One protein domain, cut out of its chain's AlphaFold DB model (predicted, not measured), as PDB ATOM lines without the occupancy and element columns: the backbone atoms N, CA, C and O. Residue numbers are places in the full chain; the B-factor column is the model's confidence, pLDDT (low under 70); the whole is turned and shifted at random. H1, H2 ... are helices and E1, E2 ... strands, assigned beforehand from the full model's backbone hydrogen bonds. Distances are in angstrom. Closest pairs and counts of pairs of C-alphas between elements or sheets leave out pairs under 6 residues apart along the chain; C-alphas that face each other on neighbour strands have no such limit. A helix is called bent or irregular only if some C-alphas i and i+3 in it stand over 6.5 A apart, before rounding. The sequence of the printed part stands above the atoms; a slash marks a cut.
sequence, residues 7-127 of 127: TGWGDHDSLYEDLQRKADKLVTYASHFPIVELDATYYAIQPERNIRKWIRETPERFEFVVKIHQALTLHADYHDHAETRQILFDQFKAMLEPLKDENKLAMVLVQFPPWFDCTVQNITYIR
ATOM      1  N   THR A   7     -33.518 -28.524  34.822       96.94
ATOM      2  CA  THR A   7     -32.090 -28.207  34.813       96.94
ATOM      3  C   THR A   7     -31.357 -29.128  33.847       96.94
ATOM      4  O   THR A   7     -31.391 -30.353  33.978       96.94
ATOM      5  N   GLY A   8     -30.734 -28.528  32.832       95.31
ATOM      6  CA  GLY A   8     -30.078 -29.237  31.742       95.31
ATOM      7  C   GLY A   8     -31.007 -30.136  30.912       95.31
ATOM      8  O   GLY A   8     -32.206 -30.274  31.150       95.31
ATOM      9  N   TRP A   9     -30.407 -30.775  29.909       94.75
ATOM     10  CA  TRP A   9     -31.051 -31.744  29.010       94.75
ATOM     11  C   TRP A   9     -30.236 -33.047  28.894       94.75
ATOM     12  O   TRP A   9     -30.451 -33.869  28.010       94.75
ATOM     13  N   GLY A  10     -29.212 -33.223  29.729       90.25
ATOM     14  CA  GLY A  10     -28.329 -34.388  29.657       90.25
ATOM     15  C   GLY A  10     -28.960 -35.637  30.259       90.25
ATOM     16  O   GLY A  10     -28.917 -36.701  29.639       90.25
ATOM     17  N   ASP A  11     -29.589 -35.479  31.420       88.12
ATOM     18  CA  ASP A  11     -29.742 -36.561  32.403       88.12
ATOM     19  C   ASP A  11     -31.214 -36.939  32.655       88.12
ATOM     20  O   ASP A  11     -31.580 -37.417  33.724       88.12
ATOM     21  N   HIS A  12     -32.071 -36.724  31.650       90.00
ATOM     22  CA  HIS A  12     -33.510 -37.020  31.689       90.00
ATOM     23  C   HIS A  12     -33.846 -38.230  30.809       90.00
ATOM     24  O   HIS A  12     -34.458 -38.079  29.756       90.00
ATOM     25  N   ASP A  13     -33.408 -39.429  31.200       88.19
ATOM     26  CA  ASP A  13     -33.458 -40.628  30.341       88.19
ATOM     27  C   ASP A  13     -34.859 -40.975  29.807       88.19
ATOM     28  O   ASP A  13     -34.980 -41.403  28.660       88.19
ATOM     29  N   SER A  14     -35.920 -40.705  30.574       90.19
ATOM     30  CA  SER A  14     -37.310 -40.928  30.145       90.19
ATOM     31  C   SER A  14     -37.754 -40.045  28.972       90.19
ATOM     32  O   SER A  14     -38.726 -40.369  28.297       90.19
ATOM     33  N   LEU A  15     -37.051 -38.941  28.687       87.75
ATOM     34  CA  LEU A  15     -37.288 -38.124  27.487       87.75
ATOM     35  C   LEU A  15     -36.623 -38.715  26.237       87.75
ATOM     36  O   LEU A  15     -36.840 -38.218  25.132       87.75
ATOM     37  N   TYR A  16     -35.762 -39.722  26.405       89.62
ATOM     38  CA  TYR A  16     -34.800 -40.152  25.396       89.62
ATOM     39  C   TYR A  16     -34.868 -41.645  25.063       89.62
ATOM     40  O   TYR A  16     -33.955 -42.155  24.414       89.62
ATOM     41  N   GLU A  17     -35.938 -42.335  25.464       82.81
ATOM     42  CA  GLU A  17     -36.107 -43.782  25.267       82.81
ATOM     43  C   GLU A  17     -35.992 -44.200  23.787       82.81
ATOM     44  O   GLU A  17     -35.378 -45.220  23.480       82.81
ATOM     45  N   ASP A  18     -36.463 -43.355  22.864       76.81
ATOM     46  CA  ASP A  18     -36.452 -43.616  21.416       76.81
ATOM     47  C   ASP A  18     -35.282 -42.953  20.659       76.81
ATOM     48  O   ASP A  18     -35.248 -42.932  19.421       76.81
ATOM     49  N   LEU A  19     -34.299 -42.371  21.360       77.94
ATOM     50  CA  LEU A  19     -33.230 -41.623  20.696       77.94
ATOM     51  C   LEU A  19     -32.141 -42.515  20.098       77.94
ATOM     52  O   LEU A  19     -31.374 -43.179  20.790       77.94
ATOM     53  N   GLN A  20     -31.966 -42.383  18.785       70.50
ATOM     54  CA  GLN A  20     -30.884 -43.029  18.039       70.50
ATOM     55  C   GLN A  20     -29.520 -42.338  18.249       70.50
ATOM     56  O   GLN A  20     -28.476 -42.978  18.123       70.50
ATOM     57  N   ARG A  21     -29.486 -41.025  18.545       71.25
ATOM     58  CA  ARG A  21     -28.240 -40.239  18.661       71.25
ATOM     59  C   ARG A  21     -28.266 -39.244  19.817       71.25
ATOM     60  O   ARG A  21     -29.074 -38.330  19.837       71.25
ATOM     61  N   LYS A  22     -27.261 -39.292  20.702       69.25
ATOM     62  CA  LYS A  22     -27.101 -38.322  21.811       69.25
ATOM     63  C   LYS A  22     -27.079 -36.848  21.373       69.25
ATOM     64  O   LYS A  22     -27.407 -35.981  22.174       69.25
ATOM     65  N   ALA A  23     -26.672 -36.564  20.133       70.25
ATOM     66  CA  ALA A  23     -26.645 -35.209  19.582       70.25
ATOM     67  C   ALA A  23     -28.039 -34.569  19.483       70.25
ATOM     68  O   ALA A  23     -28.129 -33.347  19.518       70.25
ATOM     69  N   ASP A  24     -29.106 -35.370  19.444       83.81
ATOM     70  CA  ASP A  24     -30.466 -34.864  19.260       83.81
ATOM     71  C   ASP A  24     -31.158 -34.562  20.611       83.81
ATOM     72  O   ASP A  24     -32.304 -34.126  20.633       83.81
ATOM     73  N   LYS A  25     -30.467 -34.725  21.758       92.88
ATOM     74  CA  LYS A  25     -31.064 -34.549  23.101       92.88
ATOM     75  C   LYS A  25     -31.666 -33.159  23.339       92.88
ATOM     76  O   LYS A  25     -32.754 -33.077  23.901       92.88
ATOM     77  N   LEU A  26     -30.989 -32.081  22.925       95.31
ATOM     78  CA  LEU A  26     -31.520 -30.718  23.091       95.31
ATOM     79  C   LEU A  26     -32.727 -30.474  22.177       95.31
ATOM     80  O   LEU A  26     -33.714 -29.894  22.621       95.31
ATOM     81  N   VAL A  27     -32.677 -30.967  20.937       94.75
ATOM     82  CA  VAL A  27     -33.797 -30.879  19.988       94.75
ATOM     83  C   VAL A  27     -35.021 -31.604  20.548       94.75
ATOM     84  O   VAL A  27     -36.110 -31.034  20.593       94.75
ATOM     85  N   THR A  28     -34.841 -32.834  21.039       94.19
ATOM     86  CA  THR A  28     -35.919 -33.606  21.663       94.19
ATOM     87  C   THR A  28     -36.448 -32.898  22.905       94.19
ATOM     88  O   THR A  28     -37.652 -32.686  23.012       94.19
ATOM     89  N   TYR A  29     -35.571 -32.447  23.807       96.38
ATOM     90  CA  TYR A  29     -35.961 -31.690  25.001       96.38
ATOM     91  C   TYR A  29     -36.839 -30.479  24.654       96.38
ATOM     92  O   TYR A  29     -37.911 -30.294  25.233       96.38
ATOM     93  N   ALA A  30     -36.415 -29.689  23.666       96.50
ATOM     94  CA  ALA A  30     -37.101 -28.473  23.241       96.50
ATOM     95  C   ALA A  30     -38.436 -28.730  22.520       96.50
ATOM     96  O   ALA A  30     -39.196 -27.792  22.273       96.50
ATOM     97  N   SER A  31     -38.745 -29.990  22.198       94.06
ATOM     98  CA  SER A  31     -40.071 -30.396  21.727       94.06
ATOM     99  C   SER A  31     -41.078 -30.587  22.874       94.06
ATOM    100  O   SER A  31     -42.281 -30.476  22.645       94.06
ATOM    101  N   HIS A  32     -40.598 -30.801  24.107       95.00
ATOM    102  CA  HIS A  32     -41.422 -30.996  25.306       95.00
ATOM    103  C   HIS A  32     -41.530 -29.741  26.177       95.00
ATOM    104  O   HIS A  32     -42.619 -29.419  26.652       95.00
ATOM    105  N   PHE A  33     -40.420 -29.029  26.381       97.50
ATOM    106  CA  PHE A  33     -40.360 -27.868  27.271       97.50
ATOM    107  C   PHE A  33     -39.980 -26.596  26.502       97.50
ATOM    108  O   PHE A  33     -39.133 -26.652  25.613       97.50
ATOM    109  N   PRO A  34     -40.574 -25.433  26.832       97.88
ATOM    110  CA  PRO A  34     -40.237 -24.157  26.203       97.88
ATOM    111  C   PRO A  34     -39.006 -23.466  26.816       97.88
ATOM    112  O   PRO A  34     -38.588 -22.435  26.303       97.88
ATOM    113  N   ILE A  35     -38.461 -23.978  27.924       98.69
ATOM    114  CA  ILE A  35     -37.373 -23.334  28.667       98.69
ATOM    115  C   ILE A  35     -36.462 -24.376  29.325       98.69
ATOM    116  O   ILE A  35     -36.931 -25.454  29.688       98.69
ATOM    117  N   VAL A  36     -35.183 -24.048  29.516       98.50
ATOM    118  CA  VAL A  36     -34.220 -24.879  30.263       98.50
ATOM    119  C   VAL A  36     -33.277 -24.029  31.114       98.50
ATOM    120  O   VAL A  36     -32.882 -22.939  30.697       98.50
ATOM    121  N   GLU A  37     -32.874 -24.532  32.283       98.69
ATOM    122  CA  GLU A  37     -31.730 -23.981  33.024       98.69
ATOM    123  C   GLU A  37     -30.424 -24.537  32.439       98.69
ATOM    124  O   GLU A  37     -30.200 -25.749  32.373       98.69
ATOM    125  N   LEU A  38     -29.573 -23.637  31.951       98.00
ATOM    126  CA  LEU A  38     -28.285 -23.941  31.345       98.00
ATOM    127  C   LEU A  38     -27.193 -23.938  32.421       98.00
ATOM    128  O   LEU A  38     -26.618 -22.896  32.730       98.00
ATOM    129  N   ASP A  39     -26.871 -25.128  32.930       96.00
ATOM    130  CA  ASP A  39     -25.867 -25.315  33.990       96.00
ATOM    131  C   ASP A  39     -24.437 -25.483  33.476       96.00
ATOM    132  O   ASP A  39     -23.476 -25.306  34.220       96.00
ATOM    133  N   ALA A  40     -24.246 -25.748  32.182       97.19
ATOM    134  CA  ALA A  40     -22.905 -25.860  31.604       97.19
ATOM    135  C   ALA A  40     -22.069 -24.574  31.784       97.19
ATOM    136  O   ALA A  40     -20.840 -24.632  31.844       97.19
ATOM    137  N   THR A  41     -22.726 -23.414  31.883       97.56
ATOM    138  CA  THR A  41     -22.088 -22.103  32.079       97.56
ATOM    139  C   THR A  41     -21.633 -21.852  33.515       97.56
ATOM    140  O   THR A  41     -20.764 -21.008  33.731       97.56
ATOM    141  N   TYR A  42     -22.156 -22.608  34.487       98.31
ATOM    142  CA  TYR A  42     -21.687 -22.576  35.873       98.31
ATOM    143  C   TYR A  42     -20.229 -23.048  35.980       98.31
ATOM    144  O   TYR A  42     -19.444 -22.463  36.723       98.31
ATOM    145  N   TYR A  43     -19.856 -24.062  35.192       97.25
ATOM    146  CA  TYR A  43     -18.526 -24.679  35.229       97.25
ATOM    147  C   TYR A  43     -17.507 -24.040  34.283       97.25
ATOM    148  O   TYR A  43     -16.306 -24.165  34.515       97.25
ATOM    149  N   ALA A  44     -17.958 -23.422  33.188       97.25
ATOM    150  CA  ALA A  44     -17.068 -22.830  32.195       97.25
ATOM    151  C   ALA A  44     -17.770 -21.763  31.351       97.25
ATOM    152  O   ALA A  44     -18.921 -21.936  30.943       97.25
ATOM    153  N   ILE A  45     -17.031 -20.713  30.983       97.94
ATOM    154  CA  ILE A  45     -17.450 -19.804  29.911       97.94
ATOM    155  C   ILE A  45     -17.493 -20.588  28.597       97.94
ATOM    156  O   ILE A  45     -16.496 -21.159  28.150       97.94
ATOM    157  N   GLN A  46     -18.668 -20.636  27.980       98.06
ATOM    158  CA  GLN A  46     -18.889 -21.401  26.762       98.06
ATOM    159  C   GLN A  46     -18.380 -20.627  25.544       98.06
ATOM    160  O   GLN A  46     -18.667 -19.437  25.404       98.06
ATOM    161  N   PRO A  47     -17.668 -21.285  24.614       97.56
ATOM    162  CA  PRO A  47     -17.299 -20.644  23.361       97.56
ATOM    163  C   PRO A  47     -18.563 -20.317  22.556       97.56
ATOM    164  O   PRO A  47     -19.498 -21.121  22.521       97.56
ATOM    165  N   GLU A  48     -18.569 -19.190  21.837       97.12
ATOM    166  CA  GLU A  48     -19.742 -18.719  21.074       97.12
ATOM    167  C   GLU A  48     -20.320 -19.800  20.144       97.12
ATOM    168  O   GLU A  48     -21.537 -19.928  20.011       97.12
ATOM    169  N   ARG A  49     -19.466 -20.651  19.556       97.81
ATOM    170  CA  ARG A  49     -19.902 -21.774  18.708       97.81
ATOM    171  C   ARG A  49     -20.915 -22.699  19.398       97.81
ATOM    172  O   ARG A  49     -21.804 -23.211  18.720       97.81
ATOM    173  N   ASN A  50     -20.780 -22.917  20.712       97.62
ATOM    174  CA  ASN A  50     -21.677 -23.768  21.495       97.62
ATOM    175  C   ASN A  50     -23.015 -23.053  21.710       97.62
ATOM    176  O   ASN A  50     -24.057 -23.632  21.422       97.62
ATOM    177  N   ILE A  51     -22.976 -21.776  22.103       98.25
ATOM    178  CA  ILE A  51     -24.173 -20.941  22.279       98.25
ATOM    179  C   ILE A  51     -24.983 -20.879  20.980       98.25
ATOM    180  O   ILE A  51     -26.165 -21.217  20.952       98.25
ATOM    181  N   ARG A  52     -24.327 -20.546  19.863       98.25
ATOM    182  CA  ARG A  52     -24.946 -20.495  18.529       98.25
ATOM    183  C   ARG A  52     -25.510 -21.847  18.098       98.25
ATOM    184  O   ARG A  52     -26.512 -21.892  17.391       98.25
ATOM    185  N   LYS A  53     -24.871 -22.953  18.488       97.56
ATOM    186  CA  LYS A  53     -25.395 -24.298  18.234       97.56
ATOM    187  C   LYS A  53     -26.701 -24.527  19.003       97.56
ATOM    188  O   LYS A  53     -27.682 -24.902  18.372       97.56
ATOM    189  N   TRP A  54     -26.743 -24.232  20.301       97.75
ATOM    190  CA  TRP A  54     -27.951 -24.390  21.123       97.75
ATOM    191  C   TRP A  54     -29.107 -23.493  20.666       97.75
ATOM    192  O   TRP A  54     -30.256 -23.924  20.648       97.75
ATOM    193  N   ILE A  55     -28.803 -22.275  20.210       98.31
ATOM    194  CA  ILE A  55     -29.788 -21.380  19.588       98.31
ATOM    195  C   ILE A  55     -30.428 -22.038  18.357       98.31
ATOM    196  O   ILE A  55     -31.652 -22.007  18.232       98.31
ATOM    197  N   ARG A  56     -29.626 -22.654  17.473       97.69
ATOM    198  CA  ARG A  56     -30.115 -23.317  16.247       97.69
ATOM    199  C   ARG A  56     -30.889 -24.608  16.511       97.69
ATOM    200  O   ARG A  56     -31.751 -24.962  15.719       97.69
ATOM    201  N   GLU A  57     -30.559 -25.324  17.579       96.69
ATOM    202  CA  GLU A  57     -31.190 -26.606  17.932       96.69
ATOM    203  C   GLU A  57     -32.531 -26.442  18.660       96.69
ATOM    204  O   GLU A  57     -33.198 -27.434  18.947       96.69
ATOM    205  N   THR A  58     -32.949 -25.209  18.952       98.00
ATOM    206  CA  THR A  58     -34.165 -24.924  19.722       98.00
ATOM    207  C   THR A  58     -35.148 -24.051  18.929       98.00
ATOM    208  O   THR A  58     -34.715 -23.196  18.152       98.00
ATOM    209  N   PRO A  59     -36.477 -24.209  19.109       97.69
ATOM    210  CA  PRO A  59     -37.482 -23.356  18.464       97.69
ATOM    211  C   PRO A  59     -37.293 -21.866  18.772       97.69
ATOM    212  O   PRO A  59     -36.684 -21.515  19.778       97.69
ATOM    213  N   GLU A  60     -37.845 -20.979  17.944       96.81
ATOM    214  CA  GLU A  60     -37.725 -19.515  18.103       96.81
ATOM    215  C   GLU A  60     -38.148 -19.029  19.498       96.81
ATOM    216  O   GLU A  60     -37.416 -18.291  20.141       96.81
ATOM    217  N   ARG A  61     -39.273 -19.540  20.014       95.81
ATOM    218  CA  ARG A  61     -39.819 -19.187  21.339       95.81
ATOM    219  C   ARG A  61     -39.125 -19.855  22.536       95.81
ATOM    220  O   ARG A  61     -39.639 -19.756  23.644       95.81
ATOM    221  N   PHE A  62     -38.084 -20.653  22.306       98.50
ATOM    222  CA  PHE A  62     -37.415 -21.390  23.375       98.50
ATOM    223  C   PHE A  62     -36.429 -20.485  24.106       98.50
ATOM    224  O   PHE A  62     -35.613 -19.821  23.468       98.50
ATOM    225  N   GLU A  63     -36.458 -20.518  25.432       98.50
ATOM    226  CA  GLU A  63     -35.637 -19.646  26.265       98.50
ATOM    227  C   GLU A  63     -34.645 -20.427  27.139       98.50
ATOM    228  O   GLU A  63     -34.836 -21.594  27.482       98.50
ATOM    229  N   PHE A  64     -33.580 -19.748  27.552       98.75
ATOM    230  CA  PHE A  64     -32.574 -20.263  28.468       98.75
ATOM    231  C   PHE A  64     -32.542 -19.423  29.747       98.75
ATOM    232  O   PHE A  64     -32.441 -18.193  29.702       98.75
ATOM    233  N   VAL A  65     -32.571 -20.101  30.893       98.81
ATOM    234  CA  VAL A  65     -32.155 -19.550  32.187       98.81
ATOM    235  C   VAL A  65     -30.668 -19.846  32.334       98.81
ATOM    236  O   VAL A  65     -30.284 -20.994  32.526       98.81
ATOM    237  N   VAL A  66     -29.805 -18.843  32.184       98.75
ATOM    238  CA  VAL A  66     -28.352 -19.071  32.168       98.75
ATOM    239  C   VAL A  66     -27.786 -18.954  33.573       98.75
ATOM    240  O   VAL A  66     -27.874 -17.894  34.192       98.75
ATOM    241  N   LYS A  67     -27.159 -20.016  34.075       98.75
ATOM    242  CA  LYS A  67     -26.510 -19.985  35.385       98.75
ATOM    243  C   LYS A  67     -25.160 -19.292  35.301       98.75
ATOM    244  O   LYS A  67     -24.342 -19.606  34.432       98.75
ATOM    245  N   ILE A  68     -24.925 -18.329  36.185       98.62
ATOM    246  CA  ILE A  68     -23.659 -17.597  36.210       98.62
ATOM    247  C   ILE A  68     -22.501 -18.504  36.650       98.62
ATOM    248  O   ILE A  68     -22.690 -19.449  37.417       98.62
ATOM    249  N   HIS A  69     -21.294 -18.203  36.170       98.62
ATOM    250  CA  HIS A  69     -20.087 -18.961  36.497       98.62
ATOM    251  C   HIS A  69     -19.845 -19.041  38.016       98.62
ATOM    252  O   HIS A  69     -19.967 -18.043  38.729       98.62
ATOM    253  N   GLN A  70     -19.432 -20.205  38.517       98.44
ATOM    254  CA  GLN A  70     -19.275 -20.499  39.948       98.44
ATOM    255  C   GLN A  70     -18.329 -19.541  40.699       98.44
ATOM    256  O   GLN A  70     -18.570 -19.160  41.844       98.44
ATOM    257  N   ALA A  71     -17.276 -19.064  40.033       98.19
ATOM    258  CA  ALA A  71     -16.356 -18.078  40.606       98.19
ATOM    259  C   ALA A  71     -16.960 -16.664  40.774       98.19
ATOM    260  O   ALA A  71     -16.460 -15.854  41.557       98.19
ATOM    261  N   LEU A  72     -18.054 -16.360  40.065       98.06
ATOM    262  CA  LEU A  72     -18.830 -15.122  40.215       98.06
ATOM    263  C   LEU A  72     -19.913 -15.238  41.301       98.06
ATOM    264  O   LEU A  72     -20.590 -14.264  41.605       98.06
ATOM    265  N   THR A  73     -20.081 -16.420  41.894       98.00
ATOM    266  CA  THR A  73     -20.980 -16.663  43.037       98.00
ATOM    267  C   THR A  73     -20.224 -17.092  44.286       98.00
ATOM    268  O   THR A  73     -20.837 -17.510  45.260       98.00
ATOM    269  N   LEU A  74     -18.893 -16.960  44.286       97.06
ATOM    270  CA  LEU A  74     -18.014 -17.319  45.404       97.06
ATOM    271  C   LEU A  74     -18.031 -18.817  45.772       97.06
ATOM    272  O   LEU A  74     -17.648 -19.185  46.881       97.06
ATOM    273  N   HIS A  75     -18.443 -19.685  44.842       97.81
ATOM    274  CA  HIS A  75     -18.293 -21.138  44.972       97.81
ATOM    275  C   HIS A  75     -16.867 -21.612  44.655       97.81
ATOM    276  O   HIS A  75     -16.444 -22.653  45.149       97.81
ATOM    277  N   ALA A  76     -16.135 -20.854  43.835       97.31
ATOM    278  CA  ALA A  76     -14.745 -21.113  43.472       97.31
ATOM    279  C   ALA A  76     -13.925 -19.818  43.527       97.31
ATOM    280  O   ALA A  76     -14.485 -18.719  43.431       97.31
ATOM    281  N   ASP A  77     -12.604 -19.946  43.652       96.69
ATOM    282  CA  ASP A  77     -11.708 -18.803  43.514       96.69
ATOM    283  C   ASP A  77     -11.664 -18.364  42.041       96.69
ATOM    284  O   ASP A  77     -11.563 -19.179  41.127       96.69
ATOM    285  N   TYR A  78     -11.765 -17.060  41.787       96.31
ATOM    286  CA  TYR A  78     -11.696 -16.547  40.420       96.31
ATOM    287  C   TYR A  78     -10.293 -16.663  39.827       96.31
ATOM    288  O   TYR A  78     -10.190 -16.725  38.603       96.31
ATOM    289  N   HIS A  79      -9.243 -16.724  40.655       96.31
ATOM    290  CA  HIS A  79      -7.862 -16.855  40.180       96.31
ATOM    291  C   HIS A  79      -7.618 -18.166  39.418       96.31
ATOM    292  O   HIS A  79      -6.747 -18.208  38.553       96.31
ATOM    293  N   ASP A  80      -8.428 -19.201  39.663       95.69
ATOM    294  CA  ASP A  80      -8.364 -20.472  38.929       95.69
ATOM    295  C   ASP A  80      -8.905 -20.358  37.490       95.69
ATOM    296  O   ASP A  80      -8.720 -21.259  36.671       95.69
ATOM    297  N   HIS A  81      -9.588 -19.256  37.168       95.00
ATOM    298  CA  HIS A  81     -10.340 -19.093  35.923       95.00
ATOM    299  C   HIS A  81      -9.983 -17.823  35.140       95.00
ATOM    300  O   HIS A  81     -10.136 -17.802  33.918       95.00
ATOM    301  N   ALA A  82      -9.535 -16.761  35.812       96.00
ATOM    302  CA  ALA A  82      -9.170 -15.493  35.193       96.00
ATOM    303  C   ALA A  82      -8.223 -14.675  36.083       96.00
ATOM    304  O   ALA A  82      -8.201 -14.818  37.301       96.00
ATOM    305  N   GLU A  83      -7.501 -13.736  35.472       96.50
ATOM    306  CA  GLU A  83      -6.598 -12.822  36.185       96.50
ATOM    307  C   GLU A  83      -7.354 -11.876  37.134       96.50
ATOM    308  O   GLU A  83      -6.889 -11.560  38.227       96.50
ATOM    309  N   THR A  84      -8.560 -11.452  36.746       97.25
ATOM    310  CA  THR A  84      -9.455 -10.673  37.606       97.25
ATOM    311  C   THR A  84     -10.892 -11.147  37.462       97.25
ATOM    312  O   THR A  84     -11.315 -11.633  36.410       97.25
ATOM    313  N   ARG A  85     -11.692 -10.924  38.509       95.81
ATOM    314  CA  ARG A  85     -13.137 -11.179  38.467       95.81
ATOM    315  C   ARG A  85     -13.843 -10.373  37.369       95.81
ATOM    316  O   ARG A  85     -14.786 -10.879  36.771       95.81
ATOM    317  N   GLN A  86     -13.371  -9.156  37.086       97.25
ATOM    318  CA  GLN A  86     -13.932  -8.295  36.042       97.25
ATOM    319  C   GLN A  86     -13.765  -8.915  34.650       97.25
ATOM    320  O   GLN A  86     -14.733  -8.974  33.900       97.25
ATOM    321  N   ILE A  87     -12.584  -9.464  34.340       97.94
ATOM    322  CA  ILE A  87     -12.342 -10.161  33.066       97.94
ATOM    323  C   ILE A  87     -13.314 -11.333  32.899       97.94
ATOM    324  O   ILE A  87     -13.934 -11.472  31.847       97.94
ATOM    325  N   LEU A  88     -13.491 -12.147  33.945       97.81
ATOM    326  CA  LEU A  88     -14.428 -13.272  33.906       97.81
ATOM    327  C   LEU A  88     -15.880 -12.807  33.719       97.81
ATOM    328  O   LEU A  88     -16.645 -13.425  32.980       97.81
ATOM    329  N   PHE A  89     -16.264 -11.708  34.370       97.94
ATOM    330  CA  PHE A  89     -17.593 -11.120  34.229       97.94
ATOM    331  C   PHE A  89     -17.837 -10.579  32.813       97.94
ATOM    332  O   PHE A  89     -18.897 -10.823  32.240       97.94
ATOM    333  N   ASP A  90     -16.851  -9.915  32.209       98.31
ATOM    334  CA  ASP A  90     -16.948  -9.405  30.838       98.31
ATOM    335  C   ASP A  90     -17.015 -10.541  29.810       98.31
ATOM    336  O   ASP A  90     -17.821 -10.488  28.879       98.31
ATOM    337  N   GLN A  91     -16.248 -11.615  30.015       98.12
ATOM    338  CA  GLN A  91     -16.351 -12.842  29.219       98.12
ATOM    339  C   GLN A  91     -17.739 -13.483  29.338       98.12
ATOM    340  O   GLN A  91     -18.323 -13.885  28.330       98.12
ATOM    341  N   PHE A  92     -18.290 -13.552  30.555       98.38
ATOM    342  CA  PHE A  92     -19.639 -14.058  30.783       98.38
ATOM    343  C   PHE A  92     -20.687 -13.195  30.073       98.38
ATOM    344  O   PHE A  92     -21.539 -13.735  29.374       98.38
ATOM    345  N   LYS A  93     -20.594 -11.862  30.164       98.25
ATOM    346  CA  LYS A  93     -21.488 -10.950  29.432       98.25
ATOM    347  C   LYS A  93     -21.404 -11.155  27.922       98.25
ATOM    348  O   LYS A  93     -22.441 -11.298  27.285       98.25
ATOM    349  N   ALA A  94     -20.196 -11.228  27.363       98.38
ATOM    350  CA  ALA A  94     -19.997 -11.450  25.932       98.38
ATOM    351  C   ALA A  94     -20.612 -12.780  25.459       98.38
ATOM    352  O   ALA A  94     -21.225 -12.837  24.396       98.38
ATOM    353  N   MET A  95     -20.514 -13.838  26.269       98.38
ATOM    354  CA  MET A  95     -21.138 -15.136  25.994       98.38
ATOM    355  C   MET A  95     -22.675 -15.060  25.919       98.38
ATOM    356  O   MET A  95     -23.284 -15.852  25.198       98.38
ATOM    357  N   LEU A  96     -23.309 -14.126  26.638       98.50
ATOM    358  CA  LEU A  96     -24.764 -13.946  26.633       98.50
ATOM    359  C   LEU A  96     -25.286 -13.172  25.420       98.50
ATOM    360  O   LEU A  96     -26.468 -13.308  25.105       98.50
ATOM    361  N   GLU A  97     -24.457 -12.365  24.751       98.50
ATOM    362  CA  GLU A  97     -24.920 -11.481  23.670       98.50
ATOM    363  C   GLU A  97     -25.675 -12.230  22.555       98.50
ATOM    364  O   GLU A  97     -26.800 -11.834  22.262       98.50
ATOM    365  N   PRO A  98     -25.210 -13.388  22.037       98.50
ATOM    366  CA  PRO A  98     -25.975 -14.139  21.040       98.50
ATOM    367  C   PRO A  98     -27.355 -14.603  21.524       98.50
ATOM    368  O   PRO A  98     -28.276 -14.711  20.722       98.50
ATOM    369  N   LEU A  99     -27.516 -14.911  22.818       98.38
ATOM    370  CA  LEU A  99     -28.817 -15.299  23.377       98.38
ATOM    371  C   LEU A  99     -29.750 -14.094  23.503       98.38
ATOM    372  O   LEU A  99     -30.952 -14.235  23.300       98.38
ATOM    373  N   LYS A 100     -29.204 -12.919  23.840       98.12
ATOM    374  CA  LYS A 100     -29.960 -11.661  23.902       98.12
ATOM    375  C   LYS A 100     -30.426 -11.231  22.516       98.12
ATOM    376  O   LYS A 100     -31.606 -10.940  22.358       98.12
ATOM    377  N   ASP A 101     -29.527 -11.244  21.534       98.12
ATOM    378  CA  ASP A 101     -29.811 -10.836  20.154       98.12
ATOM    379  C   ASP A 101     -30.948 -11.662  19.531       98.12
ATOM    380  O   ASP A 101     -31.781 -11.136  18.797       98.12
ATOM    381  N   GLU A 102     -31.016 -12.951  19.869       98.19
ATOM    382  CA  GLU A 102     -32.019 -13.897  19.365       98.19
ATOM    383  C   GLU A 102     -33.271 -13.979  20.263       98.19
ATOM    384  O   GLU A 102     -34.128 -14.829  20.045       98.19
ATOM    385  N   ASN A 103     -33.389 -13.121  21.288       98.00
ATOM    386  CA  ASN A 103     -34.475 -13.124  22.281       98.00
ATOM    387  C   ASN A 103     -34.672 -14.474  23.003       98.00
ATOM    388  O   ASN A 103     -35.785 -14.838  23.369       98.00
ATOM    389  N   LYS A 104     -33.582 -15.216  23.229       98.56
ATOM    390  CA  LYS A 104     -33.581 -16.523  23.907       98.56
ATOM    391  C   LYS A 104     -33.011 -16.494  25.324       98.56
ATOM    392  O   LYS A 104     -32.944 -17.536  25.972       98.56
ATOM    393  N   LEU A 105     -32.579 -15.339  25.828       98.56
ATOM    394  CA  LEU A 105     -32.170 -15.185  27.227       98.56
ATOM    395  C   LEU A 105     -33.382 -14.810  28.093       98.56
ATOM    396  O   LEU A 105     -33.766 -13.643  28.115       98.56
ATOM    397  N   ALA A 106     -33.934 -15.762  28.850       98.19
ATOM    398  CA  ALA A 106     -35.018 -15.465  29.794       98.19
ATOM    399  C   ALA A 106     -34.503 -14.702  31.021       98.19
ATOM    400  O   ALA A 106     -35.062 -13.681  31.415       98.19
ATOM    401  N   MET A 107     -33.446 -15.217  31.657       98.06
ATOM    402  CA  MET A 107     -32.829 -14.613  32.842       98.06
ATOM    403  C   MET A 107     -31.438 -15.196  33.113       98.06
ATOM    404  O   MET A 107     -31.070 -16.242  32.573       98.06
ATOM    405  N   VAL A 108     -30.689 -14.531  33.993       98.62
ATOM    406  CA  VAL A 108     -29.440 -15.048  34.565       98.62
ATOM    407  C   VAL A 108     -29.699 -15.485  36.004       98.62
ATOM    408  O   VAL A 108     -30.141 -14.680  36.823       98.62
ATOM    409  N   LEU A 109     -29.410 -16.746  36.319       98.69
ATOM    410  CA  LEU A 109     -29.486 -17.272  37.678       98.69
ATOM    411  C   LEU A 109     -28.170 -17.007  38.417       98.69
ATOM    412  O   LEU A 109     -27.113 -17.512  38.030       98.69
ATOM    413  N   VAL A 110     -28.257 -16.257  39.516       98.38
ATOM    414  CA  VAL A 110     -27.152 -15.987  40.448       98.38
ATOM    415  C   VAL A 110     -27.437 -16.713  41.761       98.38
ATOM    416  O   VAL A 110     -28.027 -16.163  42.689       98.38
ATOM    417  N   GLN A 111     -27.067 -17.990  41.812       98.31
ATOM    418  CA  GLN A 111     -27.221 -18.829  42.999       98.31
ATOM    419  C   GLN A 111     -25.948 -18.740  43.851       98.31
ATOM    420  O   GLN A 111     -24.877 -19.107  43.380       98.31
ATOM    421  N   PHE A 112     -26.064 -18.291  45.101       98.19
ATOM    422  CA  PHE A 112     -24.955 -18.237  46.061       98.19
ATOM    423  C   PHE A 112     -24.857 -19.521  46.909       98.19
ATOM    424  O   PHE A 112     -25.856 -20.236  47.046       98.19
ATOM    425  N   PRO A 113     -23.674 -19.836  47.470       97.69
ATOM    426  CA  PRO A 113     -23.494 -21.003  48.325       97.69
ATOM    427  C   PRO A 113     -24.186 -20.828  49.685       97.69
ATOM    428  O   PRO A 113     -24.445 -19.699  50.105       97.69
ATOM    429  N   PRO A 114     -24.416 -21.919  50.440       97.44
ATOM    430  CA  PRO A 114     -25.087 -21.853  51.740       97.44
ATOM    431  C   PRO A 114     -24.306 -21.079  52.816       97.44
ATOM    432  O   PRO A 114     -24.891 -20.717  53.828       97.44
ATOM    433  N   TRP A 115     -23.009 -20.818  52.614       96.25
ATOM    434  CA  TRP A 115     -22.178 -19.990  53.503       96.25
ATOM    435  C   TRP A 115     -22.144 -18.501  53.107       96.25
ATOM    436  O   TRP A 115     -21.388 -17.718  53.681       96.25
ATOM    437  N   PHE A 116     -22.924 -18.086  52.105       97.50
ATOM    438  CA  PHE A 116     -23.069 -16.679  51.741       97.50
ATOM    439  C   PHE A 116     -24.068 -15.986  52.682       97.50
ATOM    440  O   PHE A 116     -25.234 -15.778  52.354       97.50
ATOM    441  N   ASP A 117     -23.602 -15.650  53.884       97.38
ATOM    442  CA  ASP A 117     -24.435 -15.048  54.928       97.38
ATOM    443  C   ASP A 117     -24.755 -13.565  54.683       97.38
ATOM    444  O   ASP A 117     -24.101 -12.864  53.905       97.38
ATOM    445  N   CYS A 118     -25.744 -13.042  55.409       97.62
ATOM    446  CA  CYS A 118     -26.083 -11.620  55.387       97.62
ATOM    447  C   CYS A 118     -25.013 -10.787  56.118       97.62
ATOM    448  O   CYS A 118     -25.102 -10.533  57.320       97.62
ATOM    449  N   THR A 119     -23.984 -10.355  55.384       98.00
ATOM    450  CA  THR A 119     -22.888  -9.513  55.887       98.00
ATOM    451  C   THR A 119     -22.714  -8.260  55.031       98.00
ATOM    452  O   THR A 119     -23.099  -8.228  53.864       98.00
ATOM    453  N   VAL A 120     -22.083  -7.213  55.578       98.06
ATOM    454  CA  VAL A 120     -21.782  -5.978  54.821       98.06
ATOM    455  C   VAL A 120     -20.923  -6.273  53.589       98.06
ATOM    456  O   VAL A 120     -21.148  -5.692  52.529       98.06
ATOM    457  N   GLN A 121     -19.968  -7.196  53.712       97.19
ATOM    458  CA  GLN A 121     -19.102  -7.621  52.612       97.19
ATOM    459  C   GLN A 121     -19.923  -8.267  51.488       97.19
ATOM    460  O   GLN A 121     -19.799  -7.863  50.335       97.19
ATOM    461  N   ASN A 122     -20.828  -9.187  51.830       97.62
ATOM    462  CA  ASN A 122     -21.683  -9.887  50.869       97.62
ATOM    463  C   ASN A 122     -22.734  -8.964  50.228       97.62
ATOM    464  O   ASN A 122     -22.975  -9.037  49.027       97.62
ATOM    465  N   ILE A 123     -23.303  -8.027  50.992       97.31
ATOM    466  CA  ILE A 123     -24.190  -6.982  50.453       97.31
ATOM    467  C   ILE A 123     -23.433  -6.088  49.468       97.31
ATOM    468  O   ILE A 123     -23.968  -5.728  48.424       97.31
ATOM    469  N   THR A 124     -22.190  -5.728  49.794       97.56
ATOM    470  CA  THR A 124     -21.340  -4.921  48.908       97.56
ATOM    471  C   THR A 124     -20.974  -5.689  47.641       97.56
ATOM    472  O   THR A 124     -20.894  -5.081  46.587       97.56
ATOM    473  N   TYR A 125     -20.805  -7.011  47.723       96.38
ATOM    474  CA  TYR A 125     -20.518  -7.860  46.567       96.38
ATOM    475  C   TYR A 125     -21.670  -7.928  45.552       96.38
ATOM    476  O   TYR A 125     -21.418  -8.038  44.359       96.38
ATOM    477  N   ILE A 126     -22.923  -7.887  46.018       94.69
ATOM    478  CA  ILE A 126     -24.113  -7.966  45.151       94.69
ATOM    479  C   ILE A 126     -24.412  -6.636  44.436       94.69
ATOM    480  O   ILE A 126     -25.087  -6.643  43.407       94.69
ATOM    481  N   ARG A 127     -23.973  -5.504  44.998       91.62
ATOM    482  CA  ARG A 127     -24.242  -4.158  44.464       91.62
ATOM    483  C   ARG A 127     -23.420  -3.849  43.222       91.62
ATOM    484  O   ARG A 127     -24.006  -3.209  42.322       91.62
TER     485      ARG A 127
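What this domain is: This is residues 7 to 127 of the 127 residues of the protein "DUF72 domain-containing protein" of Mammaliicoccus fleurettii (UniProt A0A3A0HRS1). A small three-strand parallel sheet, E1 E2 E3, lies near the middle of an elongated body, with H1 and the unnamed residues 7 to 21 towards one end of the long axis and H5 at the other. H3 and H4 touch each other beside the sheet, and the last part of H4, residues 96 to 100, grazes it. The printed part has 121 residues, with five named helices and three named strands in the order H1 E1 H2 H3 E2 H4 E3 H5; the class is mixed, helices and strands. It is only just compact, close to loose, with a radius of gyration of the C-alphas of 16.1 A and spans of 51 by 29 by 25 A.

Where its parts are: After residues 7 to 21, H1 covers residues 22 to 32, 16.5 A long, from C-alpha 22 at (-27.101, -38.322, 21.811). E1 is residues 35 to 38, 9.5 A, and H2 residues 40 to 43, 5.8 A. H3 is residues 48 to 56, 12.3 A, and E2 residues 63 to 67, 12.9 A, from C-alpha 63 at (-35.637, -19.646, 26.265). H4, residues 85 to 101, is the longest helix, 24.8 A. E3 is residues 105 to 109, 11.0 A, and H5 residues 120 to 126, 10.1 A, ending at C-alpha 126 at (-24.113, -7.966, 45.151).

How they stand to each other: E1 and E2 are parallel at 24 degrees, with N 38 and O 65 within hydrogen-bond range at 2.8 A. E2 and E3 are parallel at 22 degrees, with N 66 and O 107 at 2.9 A. E1, H2 H3, E2 and E2, H4, E3 are strand-helix-strand units, two parallel neighbour strands with helices between, each with a right-handed crossover. H2 only grazes the sheet; its closest C-alpha pair with E2 is Tyr 42 and Lys 67, 5.5 A. H1 is only just on the sheet, with 5 pairs of C-alphas within 10 A, and only grazes it. H4, with residues 95 to 99 alone, touches H3 at a shallow tilt of 29 degrees, the same way; the closest C-alphas are those of Glu 48 and Met 95, 6.2 A. H4 has a kink of 28 degrees near residue 95 and is only just irregular, C-alphas 95 and 98 being 7.0 A apart; H1 is irregular, C-alphas 23 and 26 being 7.5 A apart. H5 is not on the sheet and is apart from H4. Every O i to N i+4 pair is within hydrogen-bond range in H3 and H5, against 4 of 7 in H1 and 11 of 13 in H4; H2 is too short for such a pair.

The domain as a whole: The C-alphas farthest apart are those of Gln 20 and Val 120, 53.0 A. The printed part has no cut and ends at Arg 127, the chain's last residue. The link from E2 to H4, 17 residues, is long. Mean pLDDT of the printed part is 95.4; residue 22 alone is under 70.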